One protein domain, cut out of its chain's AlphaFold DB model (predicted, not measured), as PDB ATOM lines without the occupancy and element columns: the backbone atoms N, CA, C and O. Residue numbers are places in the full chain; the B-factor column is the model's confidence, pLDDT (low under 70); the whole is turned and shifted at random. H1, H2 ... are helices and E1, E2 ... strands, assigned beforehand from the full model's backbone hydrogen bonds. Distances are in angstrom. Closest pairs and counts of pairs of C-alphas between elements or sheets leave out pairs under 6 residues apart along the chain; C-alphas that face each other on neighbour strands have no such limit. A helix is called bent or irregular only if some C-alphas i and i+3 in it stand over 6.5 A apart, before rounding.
ATOM      1  N   PRO A  41     338.588 437.210 339.623       57.00
ATOM      2  CA  PRO A  41     338.589 436.094 340.555       57.00
ATOM      3  C   PRO A  41     338.691 434.776 339.774       57.00
ATOM      4  O   PRO A  41     338.072 434.621 338.715       57.00
ATOM      5  N   LYS A  42     339.452 433.805 340.292       55.09
ATOM      6  CA  LYS A  42     339.455 432.425 339.788       55.09
ATOM      7  C   LYS A  42     338.003 431.974 339.638       55.09
ATOM      8  O   LYS A  42     337.190 432.221 340.524       55.09
ATOM      9  N   ARG A  43     337.665 431.374 338.492       56.91
ATOM     10  CA  ARG A  43     336.280 431.046 338.116       56.91
ATOM     11  C   ARG A  43     335.649 430.112 339.154       56.91
ATOM     12  O   ARG A  43     335.816 428.899 339.082       56.91
ATOM     13  N   PHE A  44     334.923 430.680 340.110       57.84
ATOM     14  CA  PHE A  44     334.020 429.938 340.976       57.84
ATOM     15  C   PHE A  44     332.661 429.882 340.292       57.84
ATOM     16  O   PHE A  44     332.033 430.910 340.051       57.84
ATOM     17  N   GLU A  45     332.200 428.676 339.969       71.50
ATOM     18  CA  GLU A  45     330.845 428.482 339.464       71.50
ATOM     19  C   GLU A  45     329.874 428.392 340.643       71.50
ATOM     20  O   GLU A  45     329.577 427.320 341.176       71.50
ATOM     21  N   VAL A  46     329.409 429.556 341.083       81.00
ATOM     22  CA  VAL A  46     328.348 429.693 342.081       81.00
ATOM     23  C   VAL A  46     327.148 430.392 341.467       81.00
ATOM     24  O   VAL A  46     327.281 431.162 340.515       81.00
ATOM     25  N   TRP A  47     325.974 430.122 342.023       81.75
ATOM     26  CA  TRP A  47     324.778 430.911 341.776       81.75
ATOM     27  C   TRP A  47     324.437 431.691 343.032       81.75
ATOM     28  O   TRP A  47     324.379 431.124 344.123       81.75
ATOM     29  N   THR A  48     324.202 432.986 342.859       85.12
ATOM     30  CA  THR A  48     323.873 433.891 343.955       85.12
ATOM     31  C   THR A  48     322.521 434.523 343.695       85.12
ATOM     32  O   THR A  48     322.274 435.068 342.617       85.12
ATOM     33  N   THR A  49     321.650 434.483 344.697       85.94
ATOM     34  CA  THR A  49     320.406 435.250 344.671       85.94
ATOM     35  C   THR A  49     320.669 436.647 345.206       85.94
ATOM     36  O   THR A  49     320.905 436.837 346.401       85.94
ATOM     37  N   LEU A  50     320.617 437.614 344.291       86.69
ATOM     38  CA  LEU A  50     320.767 439.035 344.576       86.69
ATOM     39  C   LEU A  50     319.385 439.647 344.791       86.69
ATOM     40  O   LEU A  50     318.491 439.491 343.959       86.69
ATOM     41  N   VAL A  51     319.212 440.357 345.900       84.12
ATOM     42  CA  VAL A  51     317.956 441.023 346.251       84.12
ATOM     43  C   VAL A  51     318.176 442.526 346.287       84.12
ATOM     44  O   VAL A  51     319.189 443.003 346.798       84.12
ATOM     45  N   GLY A  52     317.203 443.271 345.757       81.88
ATOM     46  CA  GLY A  52     317.248 444.731 345.749       81.88
ATOM     47  C   GLY A  52     318.410 445.262 344.921       81.88
ATOM     48  O   GLY A  52     319.124 446.128 345.397       81.88
ATOM     49  N   LEU A  53     318.635 444.709 343.729       86.12
ATOM     50  CA  LEU A  53     319.598 445.228 342.764       86.12
ATOM     51  C   LEU A  53     318.855 446.127 341.751       86.12
ATOM     52  O   LEU A  53     318.059 445.595 340.975       86.12
ATOM     53  N   PRO A  54     319.089 447.455 341.726       87.38
ATOM     54  CA  PRO A  54     319.927 448.232 342.645       87.38
ATOM     55  C   PRO A  54     319.230 448.545 343.977       87.38
ATOM     56  O   PRO A  54     317.998 448.573 344.064       87.38
ATOM     57  N   LEU A  55     320.029 448.841 345.011       90.69
ATOM     58  CA  LEU A  55     319.501 449.268 346.308       90.69
ATOM     59  C   LEU A  55     318.729 450.597 346.199       90.69
ATOM     60  O   LEU A  55     319.010 451.409 345.308       90.69
ATOM     61  N   PRO A  56     317.802 450.874 347.142       91.31
ATOM     62  CA  PRO A  56     317.098 452.149 347.198       91.31
ATOM     63  C   PRO A  56     318.068 453.345 347.164       91.31
ATOM     64  O   PRO A  56     319.046 453.340 347.918       91.31
ATOM     65  N   PRO A  57     317.794 454.408 346.378       93.12
ATOM     66  CA  PRO A  57     318.731 455.520 346.190       93.12
ATOM     67  C   PRO A  57     319.219 456.158 347.493       93.12
ATOM     68  O   PRO A  57     320.404 456.438 347.645       93.12
ATOM     69  N   SER A  58     318.326 456.323 348.474       92.69
ATOM     70  CA  SER A  58     318.667 456.890 349.783       92.69
ATOM     71  C   SER A  58     319.675 456.042 350.565       92.69
ATOM     72  O   SER A  58     320.492 456.589 351.306       92.69
ATOM     73  N   LEU A  59     319.639 454.717 350.403       90.94
ATOM     74  CA  LEU A  59     320.596 453.798 351.009       90.94
ATOM     75  C   LEU A  59     321.921 453.815 350.240       90.94
ATOM     76  O   LEU A  59     322.980 453.945 350.852       90.94
ATOM     77  N   THR A  60     321.853 453.790 348.908       92.75
ATOM     78  CA  THR A  60     323.015 453.888 348.014       92.75
ATOM     79  C   THR A  60     323.847 455.139 348.302       92.75
ATOM     80  O   THR A  60     325.054 455.033 348.519       92.75
ATOM     81  N   THR A  61     323.215 456.312 348.412       93.56
ATOM     82  CA  THR A  61     323.912 457.567 348.743       93.56
ATOM     83  C   THR A  61     324.592 457.509 350.112       93.56
ATOM     84  O   THR A  61     325.718 457.985 350.266       93.56
ATOM     85  N   LYS A  62     323.952 456.894 351.117       91.44
ATOM     86  CA  LYS A  62     324.555 456.723 352.449       91.44
ATOM     87  C   LYS A  62     325.784 455.818 352.404       91.44
ATOM     88  O   LYS A  62     326.794 456.152 353.020       91.44
ATOM     89  N   PHE A  63     325.729 454.713 351.664       90.56
ATOM     90  CA  PHE A  63     326.871 453.808 351.509       90.56
ATOM     91  C   PHE A  63     328.029 454.464 350.759       90.56
ATOM     92  O   PHE A  63     329.173 454.327 351.183       90.56
ATOM     93  N   GLN A  64     327.750 455.251 349.717       90.69
ATOM     94  CA  GLN A  64     328.785 456.031 349.034       90.69
ATOM     95  C   GLN A  64     329.440 457.062 349.960       90.69
ATOM     96  O   GLN A  64     330.659 457.203 349.959       90.69
ATOM     97  N   SER A  65     328.646 457.766 350.774       91.06
ATOM     98  CA  SER A  65     329.183 458.716 351.754       91.06
ATOM     99  C   SER A  65     330.082 458.022 352.781       91.06
ATOM    100  O   SER A  65     331.173 458.513 353.064       91.06
ATOM    101  N   LEU A  66     329.664 456.857 353.287       88.31
ATOM    102  CA  LEU A  66     330.467 456.052 354.206       88.31
ATOM    103  C   LEU A  66     331.768 455.574 353.548       88.31
ATOM    104  O   LEU A  66     332.830 455.691 354.150       88.31
ATOM    105  N   PHE A  67     331.704 455.092 352.306       86.62
ATOM    106  CA  PHE A  67     332.890 454.708 351.543       86.62
ATOM    107  C   PHE A  67     333.876 455.877 351.422       86.62
ATOM    108  O   PHE A  67     335.052 455.709 351.731       86.62
ATOM    109  N   ASN A  68     333.390 457.069 351.063       88.31
ATOM    110  CA  ASN A  68     334.221 458.269 350.953       88.31
ATOM    111  C   ASN A  68     334.900 458.641 352.282       88.31
ATOM    112  O   ASN A  68     336.048 459.073 352.282       88.31
ATOM    113  N   GLN A  69     334.216 458.451 353.412       89.00
ATOM    114  CA  GLN A  69     334.815 458.662 354.733       89.00
ATOM    115  C   GLN A  69     335.893 457.616 355.030       89.00
ATOM    116  O   GLN A  69     336.955 457.965 355.531       89.00
ATOM    117  N   ILE A  70     335.656 456.345 354.692       84.31
ATOM    118  CA  ILE A  70     336.619 455.265 354.932       84.31
ATOM    119  C   ILE A  70     337.892 455.472 354.106       84.31
ATOM    120  O   ILE A  70     338.984 455.395 354.660       84.31
ATOM    121  N   ILE A  71     337.783 455.790 352.811       85.50
ATOM    122  CA  ILE A  71     338.971 455.982 351.959       85.50
ATOM    123  C   ILE A  71     339.838 457.163 352.409       85.50
ATOM    124  O   ILE A  71     341.049 457.123 352.225       85.50
ATOM    125  N   GLN A  72     339.244 458.187 353.032       88.19
ATOM    126  CA  GLN A  72     339.980 459.333 353.574       88.19
ATOM    127  C   GLN A  72     340.846 458.966 354.785       88.19
ATOM    128  O   GLN A  72     341.794 459.684 355.091       88.19
ATOM    129  N   LEU A  73     340.536 457.863 355.475       86.81
ATOM    130  CA  LEU A  73     341.305 457.387 356.628       86.81
ATOM    131  C   LEU A  73     342.520 456.544 356.227       86.81
ATOM    132  O   LEU A  73     343.331 456.192 357.083       86.81
ATOM    133  N   LEU A  74     342.635 456.175 354.953       82.75
ATOM    134  CA  LEU A  74     343.585 455.169 354.495       82.75
ATOM    135  C   LEU A  74     344.770 455.846 353.795       82.75
ATOM    136  O   LEU A  74     344.596 456.894 353.171       82.75
ATOM    137  N   LEU A  92     321.306 436.965 349.364       83.06
ATOM    138  CA  LEU A  92     320.406 436.167 350.205       83.06
ATOM    139  C   LEU A  92     320.955 434.756 350.443       83.06
ATOM    140  O   LEU A  92     320.950 434.258 351.568       83.06
ATOM    141  N   PHE A  93     321.430 434.106 349.383       82.81
ATOM    142  CA  PHE A  93     322.145 432.838 349.464       82.81
ATOM    143  C   PHE A  93     323.068 432.662 348.262       82.81
ATOM    144  O   PHE A  93     322.779 433.122 347.155       82.81
ATOM    145  N   ILE A  94     324.166 431.953 348.509       83.69
ATOM    146  CA  ILE A  94     325.131 431.513 347.509       83.69
ATOM    147  C   ILE A  94     325.082 429.990 347.506       83.69
ATOM    148  O   ILE A  94     325.250 429.355 348.551       83.69
ATOM    149  N   ILE A  95     324.851 429.399 346.340       85.06
ATOM    150  CA  ILE A  95     324.865 427.951 346.155       85.06
ATOM    151  C   ILE A  95     325.947 427.564 345.159       85.06
ATOM    152  O   ILE A  95     326.206 428.255 344.174       85.06
ATOM    153  N   LYS A  96     326.589 426.424 345.413       83.44
ATOM    154  CA  LYS A  96     327.494 425.819 344.439       83.44
ATOM    155  C   LYS A  96     326.674 425.407 343.218       83.44
ATOM    156  O   LYS A  96     325.684 424.692 343.373       83.44
ATOM    157  N   ARG A  97     327.103 425.819 342.023       81.56
ATOM    158  CA  ARG A  97     326.488 425.342 340.784       81.56
ATOM    159  C   ARG A  97     326.662 423.818 340.705       81.56
ATOM    160  O   ARG A  97     327.778 423.329 340.914       81.56
ATOM    161  N   PRO A  98     325.596 423.044 340.456       82.75
ATOM    162  CA  PRO A  98     325.741 421.606 340.293       82.75
ATOM    163  C   PRO A  98     326.519 421.286 339.016       82.75
ATOM    164  O   PRO A  98     326.519 422.053 338.058       82.75
ATOM    165  N   GLN A  99     327.199 420.140 339.027       83.50
ATOM    166  CA  GLN A  99     327.981 419.665 337.880       83.50
ATOM    167  C   GLN A  99     327.095 419.126 336.754       83.50
ATOM    168  O   GLN A  99     327.516 419.105 335.603       83.50
ATOM    169  N   SER A 100     325.888 418.667 337.090       86.75
ATOM    170  CA  SER A 100     324.890 418.254 336.111       86.75
ATOM    171  C   SER A 100     324.347 419.463 335.358       86.75
ATOM    172  O   SER A 100     324.209 420.551 335.922       86.75
ATOM    173  N   GLU A 101     323.979 419.248 334.100       84.00
ATOM    174  CA  GLU A 101     323.247 420.241 333.328       84.00
ATOM    175  C   GLU A 101     321.929 420.589 334.035       84.00
ATOM    176  O   GLU A 101     321.271 419.725 334.620       84.00
ATOM    177  N   ILE A 102     321.578 421.875 334.032       82.25
ATOM    178  CA  ILE A 102     320.303 422.354 334.559       82.25
ATOM    179  C   ILE A 102     319.471 422.823 333.390       82.25
ATOM    180  O   ILE A 102     319.929 423.642 332.593       82.25
ATOM    181  N   GLU A 103     318.238 422.327 333.332       86.44
ATOM    182  CA  GLU A 103     317.284 422.744 332.321       86.44
ATOM    183  C   GLU A 103     317.090 424.271 332.357       86.44
ATOM    184  O   GLU A 103     316.743 424.826 333.408       86.44
ATOM    185  N   PRO A 104     317.286 424.979 331.228       83.50
ATOM    186  CA  PRO A 104     317.173 426.438 331.178       83.50
ATOM    187  C   PRO A 104     315.809 426.968 331.641       83.50
ATOM    188  O   PRO A 104     315.724 428.055 332.210       83.50
ATOM    189  N   THR A 105     314.751 426.183 331.445       88.31
ATOM    190  CA  THR A 105     313.381 426.475 331.889       88.31
ATOM    191  C   THR A 105     313.290 426.670 333.405       88.31
ATOM    192  O   THR A 105     312.668 427.630 333.864       88.31
ATOM    193  N   LEU A 106     313.977 425.839 334.194       83.88
ATOM    194  CA  LEU A 106     314.007 425.947 335.659       83.88
ATOM    195  C   LEU A 106     314.697 427.238 336.120       83.88
ATOM    196  O   LEU A 106     314.256 427.894 337.068       83.88
ATOM    197  N   LEU A 107     315.756 427.647 335.417       80.81
ATOM    198  CA  LEU A 107     316.440 428.911 335.688       80.81
ATOM    199  C   LEU A 107     315.530 430.108 335.408       80.81
ATOM    200  O   LEU A 107     315.446 431.017 336.233       80.81
ATOM    201  N   THR A 108     314.796 430.089 334.293       85.75
ATOM    202  CA  THR A 108     313.868 431.179 333.952       85.75
ATOM    203  C   THR A 108     312.702 431.311 334.932       85.75
ATOM    204  O   THR A 108     312.226 432.420 335.146       85.75
ATOM    205  N   GLN A 109     312.291 430.219 335.586       89.25
ATOM    206  CA  GLN A 109     311.223 430.213 336.597       89.25
ATOM    207  C   GLN A 109     311.699 430.650 337.992       89.25
ATOM    208  O   GLN A 109     310.886 430.920 338.876       89.25
ATOM    209  N   THR A 110     313.013 430.728 338.219       84.75
ATOM    210  CA  THR A 110     313.582 431.019 339.544       84.75
ATOM    211  C   THR A 110     313.060 432.332 340.158       84.75
ATOM    212  O   THR A 110     312.698 432.309 341.338       84.75
ATOM    213  N   PRO A 111     312.950 433.459 339.421       84.62
ATOM    214  CA  PRO A 111     312.392 434.696 339.972       84.62
ATOM    215  C   PRO A 111     310.948 434.541 340.466       84.62
ATOM    216  O   PRO A 111     310.629 435.008 341.558       84.62
ATOM    217  N   GLU A 112     310.099 433.844 339.707       89.00
ATOM    218  CA  GLU A 112     308.687 433.619 340.049       89.00
ATOM    219  C   GLU A 112     308.550 432.745 341.300       89.00
ATOM    220  O   GLU A 112     307.771 433.060 342.201       89.00
ATOM    221  N   ILE A 113     309.359 431.686 341.396       89.31
ATOM    222  CA  ILE A 113     309.396 430.795 342.562       89.31
ATOM    223  C   ILE A 113     309.831 431.568 343.812       89.31
ATOM    224  O   ILE A 113     309.176 431.486 344.854       89.31
ATOM    225  N   ILE A 114     310.917 432.343 343.717       85.88
ATOM    226  CA  ILE A 114     311.412 433.155 344.837       85.88
ATOM    227  C   ILE A 114     310.350 434.173 345.256       85.88
ATOM    228  O   ILE A 114     310.075 434.315 346.447       85.88
ATOM    229  N   GLN A 115     309.712 434.845 344.296       85.69
ATOM    230  CA  GLN A 115     308.654 435.806 344.583       85.69
ATOM    231  C   GLN A 115     307.457 435.145 345.281       85.69
ATOM    232  O   GLN A 115     306.983 435.667 346.286       85.69
ATOM    233  N   ALA A 116     307.005 433.977 344.818       90.81
ATOM    234  CA  ALA A 116     305.904 433.245 345.443       90.81
ATOM    235  C   ALA A 116     306.209 432.854 346.901       90.81
ATOM    236  O   ALA A 116     305.338 432.962 347.766       90.81
ATOM    237  N   ILE A 117     307.452 432.453 347.188       88.00
ATOM    238  CA  ILE A 117     307.908 432.139 348.550       88.00
ATOM    239  C   ILE A 117     307.923 433.404 349.421       88.00
ATOM    240  O   ILE A 117     307.412 433.389 350.542       88.00
ATOM    241  N   LEU A 118     308.490 434.500 348.910       84.88
ATOM    242  CA  LEU A 118     308.680 435.737 349.670       84.88
ATOM    243  C   LEU A 118     307.396 436.562 349.836       84.88
ATOM    244  O   LEU A 118     307.296 437.309 350.804       84.88
ATOM    245  N   ASN A 119     306.394 436.402 348.965       87.25
ATOM    246  CA  ASN A 119     305.119 437.131 349.036       87.25
ATOM    247  C   ASN A 119     304.361 436.911 350.356       87.25
ATOM    248  O   ASN A 119     303.595 437.772 350.777       87.25
ATOM    249  N   ASN A 120     304.576 435.772 351.017       86.81
ATOM    250  CA  ASN A 120     303.941 435.457 352.300       86.81
ATOM    251  C   ASN A 120     304.752 435.950 353.510       86.81
ATOM    252  O   ASN A 120     304.360 435.727 354.656       86.81
ATOM    253  N   VAL A 121     305.891 436.602 353.272       85.69
ATOM    254  CA  VAL A 121     306.802 437.073 354.311       85.69
ATOM    255  C   VAL A 121     306.622 438.574 354.486       85.69
ATOM    256  O   VAL A 121     306.684 439.349 353.533       85.69
ATOM    257  N   GLN A 122     306.404 439.004 355.726       87.31
ATOM    258  CA  GLN A 122     306.329 440.427 356.039       87.31
ATOM    259  C   GLN A 122     307.674 441.114 355.751       87.31
ATOM    260  O   GLN A 122     308.720 440.548 356.088       87.31
ATOM    261  N   PRO A 123     307.676 442.341 355.193       84.00
ATOM    262  CA  PRO A 123     308.898 443.112 355.030       84.00
ATOM    263  C   PRO A 123     309.622 443.256 356.366       84.00
ATOM    264  O   PRO A 123     309.047 443.702 357.363       84.00
ATOM    265  N   PHE A 124     310.898 442.892 356.391       81.25
ATOM    266  CA  PHE A 124     311.716 443.053 357.580       81.25
ATOM    267  C   PHE A 124     312.392 444.427 357.560       81.25
ATOM    268  O   PHE A 124     312.811 444.929 356.515       81.25
ATOM    269  N   LYS A 125     312.488 445.063 358.728       84.00
ATOM    270  CA  LYS A 125     313.224 446.323 358.878       84.00
ATOM    271  C   LYS A 125     314.684 445.999 359.166       84.00
ATOM    272  O   LYS A 125     314.965 445.289 360.126       84.00
ATOM    273  N   MET A 126     315.592 446.541 358.360       83.06
ATOM    274  CA  MET A 126     317.038 446.442 358.578       83.06
ATOM    275  C   MET A 126     317.592 447.792 359.035       83.06
ATOM    276  O   MET A 126     317.146 448.841 358.559       83.06
ATOM    277  N   SER A 127     318.568 447.777 359.943       86.25
ATOM    278  CA  SER A 127     319.208 448.988 360.458       86.25
ATOM    279  C   SER A 127     320.717 448.887 360.336       86.25
ATOM    280  O   SER A 127     321.336 448.067 361.000       86.25
ATOM    281  N   TYR A 128     321.318 449.777 359.554       85.19
ATOM    282  CA  TYR A 128     322.761 449.763 359.361       85.19
ATOM    283  C   TYR A 128     323.492 450.557 360.432       85.19
ATOM    284  O   TYR A 128     323.150 451.714 360.694       85.19
ATOM    285  N   ARG A 129     324.533 449.958 361.016       81.75
ATOM    286  CA  ARG A 129     325.410 450.623 361.979       81.75
ATOM    287  C   ARG A 129     326.847 450.126 361.871       81.75
ATOM    288  O   ARG A 129     327.169 449.012 362.270       81.75
ATOM    289  N   GLY A 130     327.731 451.031 361.461       81.44
ATOM    290  CA  GLY A 130     329.163 450.767 361.352       81.44
ATOM    291  C   GLY A 130     329.514 449.882 360.156       81.44
ATOM    292  O   GLY A 130     328.684 449.598 359.291       81.44
ATOM    293  N   PHE A 131     330.770 449.456 360.114       83.19
ATOM    294  CA  PHE A 131     331.307 448.597 359.067       83.19
ATOM    295  C   PHE A 131     332.205 447.511 359.668       83.19
ATOM    296  O   PHE A 131     332.595 447.565 360.837       83.19
ATOM    297  N   LEU A 132     332.462 446.481 358.875       80.62
ATOM    298  CA  LEU A 132     333.483 445.464 359.084       80.62
ATOM    299  C   LEU A 132     334.502 445.616 357.962       80.62
ATOM    300  O   LEU A 132     334.108 445.826 356.816       80.62
ATOM    301  N   ILE A 133     335.778 445.450 358.281       78.06
ATOM    302  CA  ILE A 133     336.768 445.079 357.280       78.06
ATOM    303  C   ILE A 133     337.092 443.619 357.546       78.06
ATOM    304  O   ILE A 133     337.453 443.247 358.656       78.06
ATOM    305  N   THR A 134     336.821 442.780 356.563       76.00
ATOM    306  CA  THR A 134     337.086 441.344 356.644       76.00
ATOM    307  C   THR A 134     338.585 441.070 356.470       76.00
ATOM    308  O   THR A 134     339.289 441.910 355.901       76.00
ATOM    309  N   PRO A 135     339.097 439.912 356.925       66.88
ATOM    310  CA  PRO A 135     340.519 439.580 356.807       66.88
ATOM    311  C   PRO A 135     341.073 439.565 355.374       66.88
ATOM    312  O   PRO A 135     342.264 439.784 355.166       66.88
ATOM    313  N   ASP A 136     340.221 439.319 354.379       68.19
ATOM    314  CA  ASP A 136     340.539 439.396 352.950       68.19
ATOM    315  C   ASP A 136     340.526 440.834 352.396       68.19
ATOM    316  O   ASP A 136     340.846 441.040 351.224       68.19
ATOM    317  N   GLY A 137     340.210 441.830 353.230       71.19
ATOM    318  CA  GLY A 137     340.208 443.252 352.888       71.19
ATOM    319  C   GLY A 137     338.870 443.782 352.368       71.19
ATOM    320  O   GLY A 137     338.798 444.940 351.951       71.19
ATOM    321  N   THR A 138     337.801 442.982 352.403       80.50
ATOM    322  CA  THR A 138     336.468 443.407 351.958       80.50
ATOM    323  C   THR A 138     335.791 444.268 353.023       80.50
ATOM    324  O   THR A 138     335.636 443.851 354.175       80.50
ATOM    325  N   ILE A 139     335.351 445.467 352.636       79.75
ATOM    326  CA  ILE A 139     334.585 446.375 353.496       79.75
ATOM    327  C   ILE A 139     333.096 446.052 353.365       79.75
ATOM    328  O   ILE A 139     332.538 446.107 352.270       79.75
ATOM    329  N   ILE A 140     332.442 445.769 354.491       82.75
ATOM    330  CA  ILE A 140     331.021 445.413 354.554       82.75
ATOM    331  C   ILE A 140     330.306 446.360 355.518       82.75
ATOM    332  O   ILE A 140     330.740 446.547 356.655       82.75
ATOM    333  N   VAL A 141     329.182 446.943 355.093       84.12
ATOM    334  CA  VAL A 141     328.319 447.728 355.988       84.12
ATOM    335  C   VAL A 141     327.500 446.773 356.860       84.12
ATOM    336  O   VAL A 141     326.832 445.883 356.339       84.12
ATOM    337  N   LYS A 142     327.541 446.945 358.187       80.25
ATOM    338  CA  LYS A 142     326.818 446.070 359.129       80.25
ATOM    339  C   LYS A 142     325.352 446.499 359.228       80.25
ATOM    340  O   LYS A 142     325.106 447.688 359.430       80.25
ATOM    341  N   GLY A 143     324.421 445.553 359.086       73.19
ATOM    342  CA  GLY A 143     322.958 445.732 359.108       73.19
ATOM    343  C   GLY A 143     322.242 444.836 360.107       73.19
ATOM    344  O   GLY A 143     322.897 443.894 360.609       73.19
TER     345      GLY A 143
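Overview. This is residues 41 to 74 and 92 to 143 of the 143 residues of an uncharacterized protein of Lyngbya aestuarii BL J (UniProt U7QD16). The printed part is an open, flat frame with few contacts: helix H1 and the small hairpin of E3 and E4 lie near each other at one end of its length, H2 lies at the other end, and the strand pair E1 and E2 stands between these ends. A stretch with no named element, residues 119 to 130, leads back from H2 to the hairpin. The 86 printed residues hold two named helices and four named strands, in the order E1 H1 E2 H2 E3 E4, with two antiparallel sheets, E1 - E2 and E3 - E4. The class is mixed, and the whole is loose, with a radius of gyration of the C-alphas of 17.1 A and spans of 49 by 37 by 18 A.

Along the chain. E1 is residues 46 to 51, 15.9 A long, from C-alpha 46 at (328.348, 429.693, 342.081). H1 is residues 57 to 72, 22.8 A. E2 is residues 92 to 96, 13.8 A. H2 is residues 104 to 118, 22.4 A, and irregular: C-alphas 108 and 111 are 7.1 A apart. E3 is residues 131 to 133, and E4 is residues 139 to 141, ending at (328.319, 447.728, 355.988).

Arrangement. E1 and E2 are antiparallel at 169 degrees, with N 47 and O 95 at 2.9 A. H2 is apart from E1. The hairpin E3 and E4 is antiparallel at 160 degrees, with N 132 and O 140 at 2.8 A. The closest C-alphas of H1 and E4 are those of Phe 63 and Val 141, 7.7 A. H1 and H2 are apart. Every O i to N i+4 pair is within hydrogen-bond range in H1, and 9 of 11 in H2.

Size, cuts and confidence. The C-alphas farthest apart, those of Leu 73 and Glu 103, are 48.7 A apart. Residues 75 to 91 are not printed; C-alphas 74 and 92 are 30.3 A apart across this cut. The link from H2 to E3 is long. Residues 41 to 44 and 135 to 136 have pLDDT under 70.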